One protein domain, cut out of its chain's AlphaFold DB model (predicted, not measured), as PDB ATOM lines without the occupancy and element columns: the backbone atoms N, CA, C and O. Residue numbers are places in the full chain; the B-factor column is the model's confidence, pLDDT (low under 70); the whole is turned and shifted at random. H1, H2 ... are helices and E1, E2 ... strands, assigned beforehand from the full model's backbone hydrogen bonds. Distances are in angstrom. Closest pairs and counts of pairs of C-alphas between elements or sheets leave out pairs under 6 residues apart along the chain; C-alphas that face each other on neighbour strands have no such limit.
ATOM      1  N   ASN A 320      17.952   0.419  21.080       81.12
ATOM      2  CA  ASN A 320      17.144   1.299  20.237       81.12
ATOM      3  C   ASN A 320      17.393   1.002  18.748       81.12
ATOM      4  O   ASN A 320      18.537   0.821  18.347       81.12
ATOM      5  N   ASP A 321      16.352   1.034  17.916       80.12
ATOM      6  CA  ASP A 321      16.466   0.820  16.462       80.12
ATOM      7  C   ASP A 321      17.247   1.938  15.738       80.12
ATOM      8  O   ASP A 321      17.695   1.771  14.603       80.12
ATOM      9  N   ASN A 322      17.413   3.095  16.388       80.06
ATOM     10  CA  ASN A 322      18.060   4.283  15.829       80.06
ATOM     11  C   ASN A 322      19.462   4.562  16.395       80.06
ATOM     12  O   ASN A 322      20.085   5.538  15.972       80.06
ATOM     13  N   VAL A 323      19.953   3.747  17.338       81.31
ATOM     14  CA  VAL A 323      21.271   3.905  17.978       81.31
ATOM     15  C   VAL A 323      21.984   2.557  17.980       81.31
ATOM     16  O   VAL A 323      21.448   1.588  18.501       81.31
ATOM     17  N   TRP A 324      23.201   2.490  17.440       83.19
ATOM     18  CA  TRP A 324      24.011   1.268  17.469       83.19
ATOM     19  C   TRP A 324      25.383   1.525  18.071       83.19
ATOM     20  O   TRP A 324      26.010   2.555  17.825       83.19
ATOM     21  N   LEU A 325      25.845   0.555  18.855       84.25
ATOM     22  CA  LEU A 325      27.177   0.525  19.437       84.25
ATOM     23  C   LEU A 325      28.103  -0.268  18.521       84.25
ATOM     24  O   LEU A 325      27.704  -1.306  17.996       84.25
ATOM     25  N   PHE A 326      29.327   0.211  18.331       83.62
ATOM     26  CA  PHE A 326      30.331  -0.497  17.532       83.62
ATOM     27  C   PHE A 326      31.646  -0.718  18.278       83.62
ATOM     28  O   PHE A 326      32.441  -1.544  17.837       83.62
ATOM     29  N   ASP A 327      31.877  -0.011  19.386       83.06
ATOM     30  CA  ASP A 327      33.087  -0.163  20.187       83.06
ATOM     31  C   ASP A 327      32.772  -0.177  21.686       83.06
ATOM     32  O   ASP A 327      31.897   0.554  22.167       83.06
ATOM     33  N   PHE A 328      33.506  -1.019  22.406       84.88
ATOM     34  CA  PHE A 328      33.401  -1.237  23.843       84.88
ATOM     35  C   PHE A 328      34.818  -1.375  24.401       84.88
ATOM     36  O   PHE A 328      35.483  -2.397  24.223       84.88
ATOM     37  N   ASP A 329      35.283  -0.329  25.071       84.88
ATOM     38  CA  ASP A 329      36.667  -0.173  25.499       84.88
ATOM     39  C   ASP A 329      36.730   0.036  27.022       84.88
ATOM     40  O   ASP A 329      36.219   1.033  27.531       84.88
ATOM     41  N   PRO A 330      37.332  -0.876  27.799       85.81
ATOM     42  CA  PRO A 330      37.531  -0.666  29.226       85.81
ATOM     43  C   PRO A 330      38.643   0.364  29.486       85.81
ATOM     44  O   PRO A 330      39.762   0.250  28.979       85.81
ATOM     45  N   VAL A 331      38.361   1.370  30.320       83.50
ATOM     46  CA  VAL A 331      39.241   2.534  30.507       83.50
ATOM     47  C   VAL A 331      39.588   2.818  31.967       83.50
ATOM     48  O   VAL A 331      38.888   2.427  32.905       83.50
ATOM     49  N   VAL A 332      40.698   3.538  32.150       81.44
ATOM     50  CA  VAL A 332      41.125   4.121  33.425       81.44
ATOM     51  C   VAL A 332      40.993   5.645  33.345       81.44
ATOM     52  O   VAL A 332      41.731   6.317  32.623       81.44
ATOM     53  N   GLY A 333      40.036   6.181  34.097       75.69
ATOM     54  CA  GLY A 333      39.600   7.577  34.108       75.69
ATOM     55  C   GLY A 333      38.082   7.674  33.913       75.69
ATOM     56  O   GLY A 333      37.509   6.876  33.183       75.69
ATOM     57  N   ASN A 334      37.436   8.648  34.557       67.06
ATOM     58  CA  ASN A 334      35.975   8.834  34.483       67.06
ATOM     59  C   ASN A 334      35.556   9.961  33.519       67.06
ATOM     60  O   ASN A 334      34.368  10.247  33.398       67.06
ATOM     61  N   ASP A 335      36.523  10.581  32.841       69.00
ATOM     62  CA  ASP A 335      36.320  11.731  31.958       69.00
ATOM     63  C   ASP A 335      36.619  11.351  30.498       69.00
ATOM     64  O   ASP A 335      37.220  10.315  30.220       69.00
ATOM     65  N   ILE A 336      36.291  12.237  29.553       63.78
ATOM     66  CA  ILE A 336      36.480  12.038  28.097       63.78
ATOM     67  C   ILE A 336      37.943  11.683  27.727       63.78
ATOM     68  O   ILE A 336      38.195  10.977  26.752       63.78
ATOM     69  N   ASN A 337      38.916  12.097  28.549       71.00
ATOM     70  CA  ASN A 337      40.348  11.799  28.389       71.00
ATOM     71  C   ASN A 337      40.792  10.441  28.979       71.00
ATOM     72  O   ASN A 337      41.994  10.212  29.140       71.00
ATOM     73  N   ALA A 338      39.861   9.556  29.351       76.69
ATOM     74  CA  ALA A 338      40.180   8.264  29.954       76.69
ATOM     75  C   ALA A 338      41.114   7.421  29.064       76.69
ATOM     76  O   ALA A 338      40.943   7.335  27.841       76.69
ATOM     77  N   GLN A 339      42.114   6.787  29.683       79.75
ATOM     78  CA  GLN A 339      43.109   5.981  28.975       79.75
ATOM     79  C   GLN A 339      42.570   4.568  28.761       79.75
ATOM     80  O   GLN A 339      42.167   3.912  29.721       79.75
ATOM     81  N   SER A 340      42.574   4.103  27.509       80.31
ATOM     82  CA  SER A 340      42.252   2.710  27.196       80.31
ATOM     83  C   SER A 340      43.295   1.786  27.810       80.31
ATOM     84  O   SER A 340      44.495   2.084  27.793       80.31
ATOM     85  N   ILE A 341      42.837   0.659  28.348       76.81
ATOM     86  CA  ILE A 341      43.731  -0.421  28.772       76.81
ATOM     87  C   ILE A 341      44.090  -1.348  27.605       76.81
ATOM     88  O   ILE A 341      44.932  -2.229  27.774       76.81
ATOM     89  N   VAL A 342      43.467  -1.163  26.440       76.12
ATOM     90  CA  VAL A 342      43.656  -1.949  25.222       76.12
ATOM     91  C   VAL A 342      44.493  -1.142  24.224       76.12
ATOM     92  O   VAL A 342      44.335   0.066  24.065       76.12
ATOM     93  N   THR A 343      45.454  -1.780  23.560       73.81
ATOM     94  CA  THR A 343      46.263  -1.114  22.527       73.81
ATOM     95  C   THR A 343      45.421  -0.811  21.286       73.81
ATOM     96  O   THR A 343      44.724  -1.703  20.811       73.81
ATOM     97  N   SER A 344      45.555   0.382  20.697       68.19
ATOM     98  CA  SER A 344      44.828   0.795  19.475       68.19
ATOM     99  C   SER A 344      44.979  -0.181  18.300       68.19
ATOM    100  O   SER A 344      44.056  -0.368  17.511       68.19
ATOM    101  N   ASP A 345      46.123  -0.863  18.224       64.56
ATOM    102  CA  ASP A 345      46.463  -1.794  17.143       64.56
ATOM    103  C   ASP A 345      46.093  -3.247  17.486       64.56
ATOM    104  O   ASP A 345      46.583  -4.182  16.849       64.56
ATOM    105  N   PHE A 346      45.247  -3.468  18.503       68.31
ATOM    106  CA  PHE A 346      44.855  -4.808  18.954       68.31
ATOM    107  C   PHE A 346      44.315  -5.673  17.806       68.31
ATOM    108  O   PHE A 346      44.695  -6.839  17.688       68.31
ATOM    109  N   HIS A 347      43.530  -5.077  16.906       67.75
ATOM    110  CA  HIS A 347      42.967  -5.727  15.720       67.75
ATOM    111  C   HIS A 347      44.024  -6.271  14.735       67.75
ATOM    112  O   HIS A 347      43.723  -7.181  13.968       67.75
ATOM    113  N   VAL A 382      46.086  -0.850  39.434       69.25
ATOM    114  CA  VAL A 382      45.351  -0.094  38.423       69.25
ATOM    115  C   VAL A 382      43.961  -0.716  38.318       69.25
ATOM    116  O   VAL A 382      43.846  -1.932  38.176       69.25
ATOM    117  N   MET A 383      42.920   0.102  38.439       79.94
ATOM    118  CA  MET A 383      41.532  -0.348  38.383       79.94
ATOM    119  C   MET A 383      40.864   0.266  37.156       79.94
ATOM    120  O   MET A 383      40.921   1.480  36.970       79.94
ATOM    121  N   ILE A 384      40.226  -0.574  36.349       81.88
ATOM    122  CA  ILE A 384      39.272  -0.176  35.320       81.88
ATOM    123  C   ILE A 384      38.069   0.399  36.060       81.88
ATOM    124  O   ILE A 384      37.429  -0.297  36.849       81.88
ATOM    125  N   ASN A 385      37.801   1.679  35.865       85.69
ATOM    126  CA  ASN A 385      36.775   2.415  36.603       85.69
ATOM    127  C   ASN A 385      35.658   2.939  35.699       85.69
ATOM    128  O   ASN A 385      34.633   3.366  36.221       85.69
ATOM    129  N   ALA A 386      35.820   2.869  34.380       85.69
ATOM    130  CA  ALA A 386      34.770   3.175  33.426       85.69
ATOM    131  C   ALA A 386      34.908   2.320  32.161       85.69
ATOM    132  O   ALA A 386      35.945   1.702  31.910       85.69
ATOM    133  N   ILE A 387      33.851   2.300  31.358       87.62
ATOM    134  CA  ILE A 387      33.830   1.705  30.025       87.62
ATOM    135  C   ILE A 387      33.505   2.810  29.031       87.62
ATOM    136  O   ILE A 387      32.478   3.479  29.135       87.62
ATOM    137  N   ARG A 388      34.388   2.998  28.057       87.25
ATOM    138  CA  ARG A 388      34.157   3.849  26.902       87.25
ATOM    139  C   ARG A 388      33.351   3.069  25.873       87.25
ATOM    140  O   ARG A 388      33.778   2.022  25.401       87.25
ATOM    141  N   VAL A 389      32.198   3.603  25.512       87.12
ATOM    142  CA  VAL A 389      31.315   3.041  24.495       87.12
ATOM    143  C   VAL A 389      31.226   4.034  23.347       87.12
ATOM    144  O   VAL A 389      30.973   5.220  23.573       87.12
ATOM    145  N   GLN A 390      31.430   3.562  22.119       85.56
ATOM    146  CA  GLN A 390      31.283   4.383  20.918       85.56
ATOM    147  C   GLN A 390      30.177   3.821  20.036       85.56
ATOM    148  O   GLN A 390      30.030   2.605  19.872       85.56
ATOM    149  N   GLY A 391      29.386   4.723  19.474       85.94
ATOM    150  CA  GLY A 391      28.234   4.365  18.669       85.94
ATOM    151  C   GLY A 391      27.883   5.435  17.653       85.94
ATOM    152  O   GLY A 391      28.524   6.482  17.576       85.94
ATOM    153  N   TYR A 392      26.833   5.175  16.887       83.69
ATOM    154  CA  TYR A 392      26.216   6.155  16.002       83.69
ATOM    155  C   TYR A 392      24.724   6.263  16.296       83.69
ATOM    156  O   TYR A 392      24.084   5.291  16.702       83.69
ATOM    157  N   TRP A 393      24.166   7.444  16.049       83.31
ATOM    158  CA  TRP A 393      22.725   7.676  16.060       83.31
ATOM    159  C   TRP A 393      22.247   8.144  14.678       83.31
ATOM    160  O   TRP A 393      22.958   8.859  13.965       83.31
ATOM    161  N   ARG A 394      21.049   7.706  14.272       80.56
ATOM    162  CA  ARG A 394      20.473   7.935  12.934       80.56
ATOM    163  C   ARG A 394      19.828   9.320  12.786       80.56
ATOM    164  O   ARG A 394      19.112   9.779  13.670       80.56
ATOM    165  N   LYS A 395      19.985   9.938  11.609       70.25
ATOM    166  CA  LYS A 395      19.300  11.179  11.190       70.25
ATOM    167  C   LYS A 395      17.776  10.939  11.074       70.25
ATOM    168  O   LYS A 395      17.337  10.269  10.141       70.25
ATOM    169  N   GLY A 396      16.973  11.430  12.032       65.38
ATOM    170  CA  GLY A 396      15.516  11.181  12.134       65.38
ATOM    171  C   GLY A 396      14.900  11.579  13.492       65.38
ATOM    172  O   GLY A 396      15.624  12.070  14.348       65.38
ATOM    173  N   SER A 397      13.580  11.393  13.680       57.50
ATOM    174  CA  SER A 397      12.683  12.174  14.575       57.50
ATOM    175  C   SER A 397      13.091  12.428  16.037       57.50
ATOM    176  O   SER A 397      12.691  13.460  16.560       57.50
ATOM    177  N   ASP A 398      13.902  11.584  16.678       63.16
ATOM    178  CA  ASP A 398      14.356  11.801  18.070       63.16
ATOM    179  C   ASP A 398      15.881  12.038  18.180       63.16
ATOM    180  O   ASP A 398      16.423  12.069  19.283       63.16
ATOM    181  N   GLY A 399      16.588  12.174  17.050       70.94
ATOM    182  CA  GLY A 399      17.995  12.584  16.918       70.94
ATOM    183  C   GLY A 399      18.955  12.168  18.046       70.94
ATOM    184  O   GLY A 399      18.969  11.020  18.494       70.94
ATOM    185  N   HIS A 400      19.764  13.126  18.512       70.69
ATOM    186  CA  HIS A 400      20.692  12.950  19.634       70.69
ATOM    187  C   HIS A 400      19.977  12.781  20.992       70.69
ATOM    188  O   HIS A 400      20.562  12.232  21.926       70.69
ATOM    189  N   GLU A 401      18.707  13.194  21.118       75.75
ATOM    190  CA  GLU A 401      17.907  13.015  22.344       75.75
ATOM    191  C   GLU A 401      17.672  11.537  22.673       75.75
ATOM    192  O   GLU A 401      17.571  11.163  23.842       75.75
ATOM    193  N   SER A 402      17.646  10.672  21.656       77.31
ATOM    194  CA  SER A 402      17.546   9.220  21.835       77.31
ATOM    195  C   SER A 402      18.689   8.657  22.683       77.31
ATOM    196  O   SER A 402      18.455   7.773  23.503       77.31
ATOM    197  N   VAL A 403      19.906   9.195  22.539       78.94
ATOM    198  CA  VAL A 403      21.078   8.772  23.322       78.94
ATOM    199  C   VAL A 403      20.922   9.191  24.789       78.94
ATOM    200  O   VAL A 403      21.156   8.379  25.683       78.94
ATOM    201  N   TYR A 404      20.434  10.409  25.052       81.69
ATOM    202  CA  TYR A 404      20.163  10.888  26.414       81.69
ATOM    203  C   TYR A 404      19.037  10.097  27.107       81.69
ATOM    204  O   TYR A 404      19.172   9.727  28.271       81.69
ATOM    205  N   LYS A 405      17.963   9.732  26.387       82.12
ATOM    206  CA  LYS A 405      16.891   8.868  26.928       82.12
ATOM    207  C   LYS A 405      17.406   7.478  27.327       82.12
ATOM    208  O   LYS A 405      16.952   6.922  28.325       82.12
ATOM    209  N   LEU A 406      18.340   6.907  26.564       83.00
ATOM    210  CA  LEU A 406      18.960   5.618  26.898       83.00
ATOM    211  C   LEU A 406      19.925   5.731  28.085       83.00
ATOM    212  O   LEU A 406      19.954   4.839  28.931       83.00
ATOM    213  N   LEU A 407      20.660   6.840  28.202       82.69
ATOM    214  CA  LEU A 407      21.480   7.125  29.385       82.69
ATOM    215  C   LEU A 407      20.635   7.232  30.657       82.69
ATOM    216  O   LEU A 407      21.041   6.716  31.696       82.69
ATOM    217  N   GLU A 408      19.446   7.832  30.572       81.62
ATOM    218  CA  GLU A 408      18.514   7.882  31.701       81.62
ATOM    219  C   GLU A 408      18.011   6.485  32.093       81.62
ATOM    220  O   GLU A 408      17.944   6.155  33.278       81.62
ATOM    221  N   ARG A 409      17.725   5.615  31.115       84.75
ATOM    222  CA  ARG A 409      17.355   4.214  31.386       84.75
ATOM    223  C   ARG A 409      18.483   3.444  32.068       84.75
ATOM    224  O   ARG A 409      18.222   2.740  33.041       84.75
ATOM    225  N   LEU A 410      19.723   3.614  31.608       85.50
ATOM    226  CA  LEU A 410      20.900   3.043  32.268       85.50
ATOM    227  C   LEU A 410      21.059   3.578  33.697       85.50
ATOM    228  O   LEU A 410      21.324   2.798  34.606       85.50
ATOM    229  N   ARG A 411      20.852   4.883  33.918       84.50
ATOM    230  CA  ARG A 411      20.941   5.522  35.243       84.50
ATOM    231  C   ARG A 411      19.952   4.921  36.243       84.50
ATOM    232  O   ARG A 411      20.297   4.754  37.410       84.50
ATOM    233  N   GLN A 412      18.737   4.609  35.796       84.12
ATOM    234  CA  GLN A 412      17.672   4.089  36.655       84.12
ATOM    235  C   GLN A 412      17.743   2.569  36.867       84.12
ATOM    236  O   GLN A 412      17.305   2.098  37.914       84.12
ATOM    237  N   GLY A 413      18.263   1.813  35.890       81.38
ATOM    238  CA  GLY A 413      18.134   0.351  35.854       81.38
ATOM    239  C   GLY A 413      19.424  -0.467  35.954       81.38
ATOM    240  O   GLY A 413      19.347  -1.604  36.402       81.38
ATOM    241  N   SER A 414      20.587   0.083  35.590       87.06
ATOM    242  CA  SER A 414      21.818  -0.712  35.462       87.06
ATOM    243  C   SER A 414      22.353  -1.207  36.805       87.06
ATOM    244  O   SER A 414      22.511  -0.431  37.756       87.06
ATOM    245  N   GLU A 415      22.744  -2.480  36.877       84.81
ATOM    246  CA  GLU A 415      23.422  -3.041  38.052       84.81
ATOM    247  C   GLU A 415      24.918  -2.687  38.106       84.81
ATOM    248  O   GLU A 415      25.498  -2.640  39.196       84.81
ATOM    249  N   PHE A 416      25.531  -2.338  36.967       85.44
ATOM    250  CA  PHE A 416      26.984  -2.175  36.832       85.44
ATOM    251  C   PHE A 416      27.458  -0.730  36.645       85.44
ATOM    252  O   PHE A 416      28.566  -0.398  37.080       85.44
ATOM    253  N   PHE A 417      26.643   0.148  36.060       86.19
ATOM    254  CA  PHE A 417      27.040   1.511  35.699       86.19
ATOM    255  C   PHE A 417      26.503   2.569  36.669       86.19
ATOM    256  O   PHE A 417      25.355   2.531  37.106       86.19
ATOM    257  N   ASN A 418      27.340   3.552  36.999       84.44
ATOM    258  CA  ASN A 418      26.986   4.738  37.772       84.44
ATOM    259  C   ASN A 418      27.008   5.975  36.863       84.44
ATOM    260  O   ASN A 418      28.005   6.697  36.802       84.44
ATOM    261  N   VAL A 419      25.922   6.195  36.119       80.38
ATOM    262  CA  VAL A 419      25.816   7.293  35.145       80.38
ATOM    263  C   VAL A 419      25.640   8.638  35.873       80.38
ATOM    264  O   VAL A 419      24.612   8.840  36.526       80.38
ATOM    265  N   PRO A 420      26.587   9.591  35.765       75.50
ATOM    266  CA  PRO A 420      26.496  10.863  36.476       75.50
ATOM    267  C   PRO A 420      25.357  11.743  35.943       75.50
ATOM    268  O   PRO A 420      24.992  11.677  34.770       75.50
ATOM    269  N   ALA A 421      24.813  12.602  36.811       67.69
ATOM    270  CA  ALA A 421      23.714  13.516  36.479       67.69
ATOM    271  C   ALA A 421      24.119  14.641  35.503       67.69
ATOM    272  O   ALA A 421      23.266  15.226  34.843       67.69
ATOM    273  N   ASN A 422      25.416  14.956  35.405       71.06
ATOM    274  CA  ASN A 422      25.935  15.936  34.452       71.06
ATOM    275  C   ASN A 422      26.356  15.246  33.148       71.06
ATOM    276  O   ASN A 422      27.506  14.841  32.982       71.06
ATOM    277  N   GLU A 423      25.411  15.120  32.222       62.12
ATOM    278  CA  GLU A 423      25.574  14.343  30.986       62.12
ATOM    279  C   GLU A 423      26.637  14.940  30.046       62.12
ATOM    280  O   GLU A 423      27.340  14.209  29.355       62.12
ATOM    281  N   LYS A 424      26.875  16.259  30.104       58.94
ATOM    282  CA  LYS A 424      27.887  16.942  29.274       58.94
ATOM    283  C   LYS A 424      29.343  16.615  29.640       58.94
ATOM    284  O   LYS A 424      30.237  16.928  28.864       58.94
ATOM    285  N   ALA A 425      29.600  16.020  30.808       56.59
ATOM    286  CA  ALA A 425      30.954  15.639  31.234       56.59
ATOM    287  C   ALA A 425      31.400  14.271  30.686       56.59
ATOM    288  O   ALA A 425      32.586  13.949  30.706       56.59
ATOM    289  N   VAL A 426      30.445  13.468  30.211       60.03
ATOM    290  CA  VAL A 426      30.626  12.046  29.889       60.03
ATOM    291  C   VAL A 426      30.281  11.724  28.433       60.03
ATOM    292  O   VAL A 426      30.688  10.684  27.914       60.03
ATOM    293  N   VAL A 427      29.561  12.626  27.768       68.81
ATOM    294  CA  VAL A 427      29.040  12.439  26.419       68.81
ATOM    295  C   VAL A 427      29.680  13.441  25.468       68.81
ATOM    296  O   VAL A 427      29.625  14.646  25.701       68.81
ATOM    297  N   THR A 428      30.249  12.951  24.368       71.12
ATOM    298  CA  THR A 428      30.644  13.791  23.229       71.12
ATOM    299  C   THR A 428      29.691  13.522  22.069       71.12
ATOM    300  O   THR A 428      29.691  12.422  21.515       71.12
ATOM    301  N   LEU A 429      28.869  14.519  21.729       70.94
ATOM    302  CA  LEU A 429      27.887  14.491  20.642       70.94
ATOM    303  C   LEU A 429      28.136  15.686  19.706       70.94
ATOM    304  O   LEU A 429      28.177  16.817  20.187       70.94
ATOM    305  N   PRO A 430      28.295  15.476  18.389       65.06
ATOM    306  CA  PRO A 430      28.296  16.564  17.416       65.06
ATOM    307  C   PRO A 430      26.874  17.123  17.240       65.06
ATOM    308  O   PRO A 430      25.954  16.370  16.917       65.06
ATOM    309  N   ASP A 431      26.696  18.437  17.415       58.69
ATOM    310  CA  ASP A 431      25.380  19.102  17.357       58.69
ATOM    311  C   ASP A 431      24.771  19.168  15.939       58.69
ATOM    312  O   ASP A 431      23.567  19.386  15.794       58.69
ATOM    313  N   GLN A 432      25.564  18.969  14.878       59.59
ATOM    314  CA  GLN A 432      25.096  18.998  13.486       59.59
ATOM    315  C   GLN A 432      25.668  17.830  12.678       59.59
ATOM    316  O   GLN A 432      26.862  17.545  12.738       59.59
ATOM    317  N   ILE A 433      24.801  17.153  11.918       61.31
ATOM    318  CA  ILE A 433      25.204  16.114  10.963       61.31
ATOM    319  C   ILE A 433      25.552  16.801   9.637       61.31
ATOM    320  O   ILE A 433      24.725  17.555   9.121       61.31
ATOM    321  N   GLU A 434      26.729  16.516   9.074       65.25
ATOM    322  CA  GLU A 434      27.112  16.942   7.718       65.25
ATOM    323  C   GLU A 434      26.040  16.523   6.685       65.25
ATOM    324  O   GLU A 434      25.433  15.454   6.815       65.25
ATOM    325  N   GLU A 435      25.757  17.371   5.684       56.19
ATOM    326  CA  GLU A 435      24.569  17.250   4.813       56.19
ATOM    327  C   GLU A 435      24.434  15.877   4.120       56.19
ATOM    328  O   GLU A 435      23.309  15.374   4.030       56.19
ATOM    329  N   ASP A 436      25.553  15.222   3.785       61.12
ATOM    330  CA  ASP A 436      25.620  13.917   3.099       61.12
ATOM    331  C   ASP A 436      25.635  12.676   4.021       61.12
ATOM    332  O   ASP A 436      25.583  11.544   3.535       61.12
ATOM    333  N   ASN A 437      25.667  12.840   5.350       71.81
ATOM    334  CA  ASN A 437      25.745  11.712   6.286       71.81
ATOM    335  C   ASN A 437      24.368  11.308   6.852       71.81
ATOM    336  O   ASN A 437      23.550  12.141   7.251       71.81
ATOM    337  N   PHE A 438      24.116   9.993   6.932       74.19
ATOM    338  CA  PHE A 438      22.873   9.410   7.470       74.19
ATOM    339  C   PHE A 438      22.899   9.172   8.993       74.19
ATOM    340  O   PHE A 438      21.854   8.883   9.588       74.19
ATOM    341  N   ALA A 439      24.067   9.289   9.630       78.81
ATOM    342  CA  ALA A 439      24.274   9.062  11.059       78.81
ATOM    343  C   ALA A 439      25.455   9.892  11.587       78.81
ATOM    344  O   ALA A 439      26.346  10.243  10.816       78.81
ATOM    345  N   SER A 440      25.472  10.181  12.890       80.19
ATOM    346  CA  SER A 440      26.560  10.916  13.551       80.19
ATOM    347  C   SER A 440      27.145  10.103  14.713       80.19
ATOM    348  O   SER A 440      26.376   9.443  15.423       80.19
ATOM    349  N   PRO A 441      28.481  10.079  14.888       83.38
ATOM    350  CA  PRO A 441      29.120   9.314  15.948       83.38
ATOM    351  C   PRO A 441      28.907   9.969  17.313       83.38
ATOM    352  O   PRO A 441      28.769  11.187  17.429       83.38
ATOM    353  N   PHE A 442      28.939   9.162  18.365       83.69
ATOM    354  CA  PHE A 442      28.964   9.628  19.744       83.69
ATOM    355  C   PHE A 442      29.909   8.772  20.587       83.69
ATOM    356  O   PHE A 442      30.135   7.594  20.297       83.69
ATOM    357  N   VAL A 443      30.442   9.371  21.651       83.31
ATOM    358  CA  VAL A 443      31.306   8.692  22.628       83.31
ATOM    359  C   VAL A 443      30.730   8.883  24.026       83.31
ATOM    360  O   VAL A 443      30.441  10.015  24.421       83.31
ATOM    361  N   LEU A 444      30.584   7.782  24.766       83.94
ATOM    362  CA  LEU A 444      30.130   7.733  26.158       83.94
ATOM    363  C   LEU A 444      31.223   7.146  27.048       83.94
ATOM    364  O   LEU A 444      31.834   6.147  26.682       83.94
ATOM    365  N   ILE A 445      31.423   7.708  28.239       84.25
ATOM    366  CA  ILE A 445      32.277   7.128  29.291       84.25
ATOM    367  C   ILE A 445      31.407   6.676  30.466       84.25
ATOM    368  O   ILE A 445      31.057   7.469  31.327       84.25
ATOM    369  N   LEU A 446      31.044   5.401  30.530       86.31
ATOM    370  CA  LEU A 446      30.158   4.870  31.565       86.31
ATOM    371  C   LEU A 446      30.966   4.451  32.806       86.31
ATOM    372  O   LEU A 446      31.666   3.437  32.743       86.31
ATOM    373  N   PRO A 447      30.904   5.176  33.942       86.25
ATOM    374  CA  PRO A 447      31.642   4.794  35.142       86.25
ATOM    375  C   PRO A 447      31.068   3.510  35.740       86.25
ATOM    376  O   PRO A 447      29.853   3.348  35.825       86.25
ATOM    377  N   LEU A 448      31.932   2.612  36.200       84.75
ATOM    378  CA  LEU A 448      31.546   1.380  36.879       84.75
ATOM    379  C   LEU A 448      31.253   1.657  38.359       84.75
ATOM    380  O   LEU A 448      32.007   2.364  39.029       84.75
ATOM    381  N   LYS A 449      30.189   1.051  38.900       84.88
ATOM    382  CA  LYS A 449      29.886   1.069  40.344       84.88
ATOM    383  C   LYS A 449      30.992   0.393  41.153       84.88
ATOM    384  O   LYS A 449      31.407   0.912  42.187       84.88
ATOM    385  N   ASN A 450      31.488  -0.738  40.652       83.56
ATOM    386  CA  ASN A 450      32.582  -1.498  41.247       83.56
ATOM    387  C   ASN A 450      33.773  -1.513  40.277       83.56
ATOM    388  O   ASN A 450      33.683  -2.155  39.231       83.56
ATOM    389  N   PRO A 451      34.886  -0.824  40.591       82.69
ATOM    390  CA  PRO A 451      36.073  -0.852  39.748       82.69
ATOM    391  C   PRO A 451      36.646  -2.266  39.630       82.69
ATOM    392  O   PRO A 451      36.772  -2.986  40.623       82.69
ATOM    393  N   ILE A 452      37.052  -2.647  38.424       81.81
ATOM    394  CA  ILE A 452      37.580  -3.978  38.126       81.81
ATOM    395  C   ILE A 452      39.105  -3.899  38.132       81.81
ATOM    396  O   ILE A 452      39.665  -2.990  37.522       81.81
ATOM    397  N   PRO A 453      39.826  -4.817  38.795       75.31
ATOM    398  CA  PRO A 453      41.278  -4.795  38.746       75.31
ATOM    399  C   PRO A 453      41.759  -4.984  37.310       75.31
ATOM    400  O   PRO A 453      41.461  -6.006  36.693       75.31
ATOM    401  N   ALA A 454      42.525  -4.023  36.792       68.44
ATOM    402  CA  ALA A 454      43.117  -4.165  35.475       68.44
ATOM    403  C   ALA A 454      44.049  -5.389  35.486       68.44
ATOM    404  O   ALA A 454      44.801  -5.576  36.458       68.44
TER     405      ALA A 454
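Overview. This is residues 320 to 347 and 382 to 454 of the 457 residues of an uncharacterized protein of Verrucomicrobiales bacterium (UniProt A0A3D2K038). Look for one long, twisted sheet of three antiparallel strands, with a single helix, H1, packed on one face of it, in two layers. Two long stretches have no named element: residues 333 to 347 follow E1, and of them residues 339 to 340 pair briefly with residues 331 to 332 of E1, while residues 414 to 438 lead from H1 to E3, and of them residues 427 to 428 pair briefly with residues 443 to 444 of E3. The printed part has 101 residues with three named strands and one named helix, in the chain order E1, E2, H1, E3, and the sheet's order is E1, E2, E3. The class is mixed, helices and strands, with under half of the residues in named elements. The whole is compact, with a radius of gyration of the C-alphas of 14.1 A and spans of 43 by 35 by 22 A.

Arrangement. Begin with the inner strand E2, residues 383 to 394. On one side of it find the edge strand E1, residues 323 to 332, antiparallel at 161 degrees; N 329 and O 388 are 2.8 A apart, within hydrogen-bond range. On the other side is the edge strand E3, residues 439 to 453, antiparallel to E2 at 160 degrees, with N 444 and O 389 within range at 2.9 A. E1 bends by 66 degrees at residue 326, and E3 by 89 degrees at residue 450. H1, residues 401 to 413, is on the sheet at a height over the sheet of 9.8 A and lies over E2. On the local plane its line and that of E2 stand at 33 degrees, only just slantwise to the strands. The closest C-alphas of H1 and E2 are those of Val 403 and Trp 393, 7.5 A apart; those of H1 and E1 are Val 403 and Val 323, 7.2 A apart. H1 and E3 are near each other, with 6 pairs of C-alphas within 10 A. In H1 every O i to N i+4 pair is within hydrogen-bond range.

Along the chain. Find C-alpha 323 at (21.271, 3.905, 17.978); from there E1 runs 25.2 A to C-alpha 332. E2 runs 34.1 A from C-alpha 383 at (41.532, -0.348, 38.383) to C-alpha 394. H1 is 18.5 A long, and E3 runs 35.3 A to C-alpha 453 at (41.278, -4.795, 38.746).

Size, cuts and confidence. The two C-alphas farthest apart, those of Glu 435 and Pro 453, are 43.8 A apart. Residues 348 to 381 are not printed, and C-alphas 347 and 382 are 23.5 A apart across this cut. The link from H1 to E3, 25 residues, is long; that from E2 to H1 is short. The mean pLDDT of the printed part is 76.8; look for values under 70 at, among others, residues 344 to 347, 423 to 427 and 430 to 436.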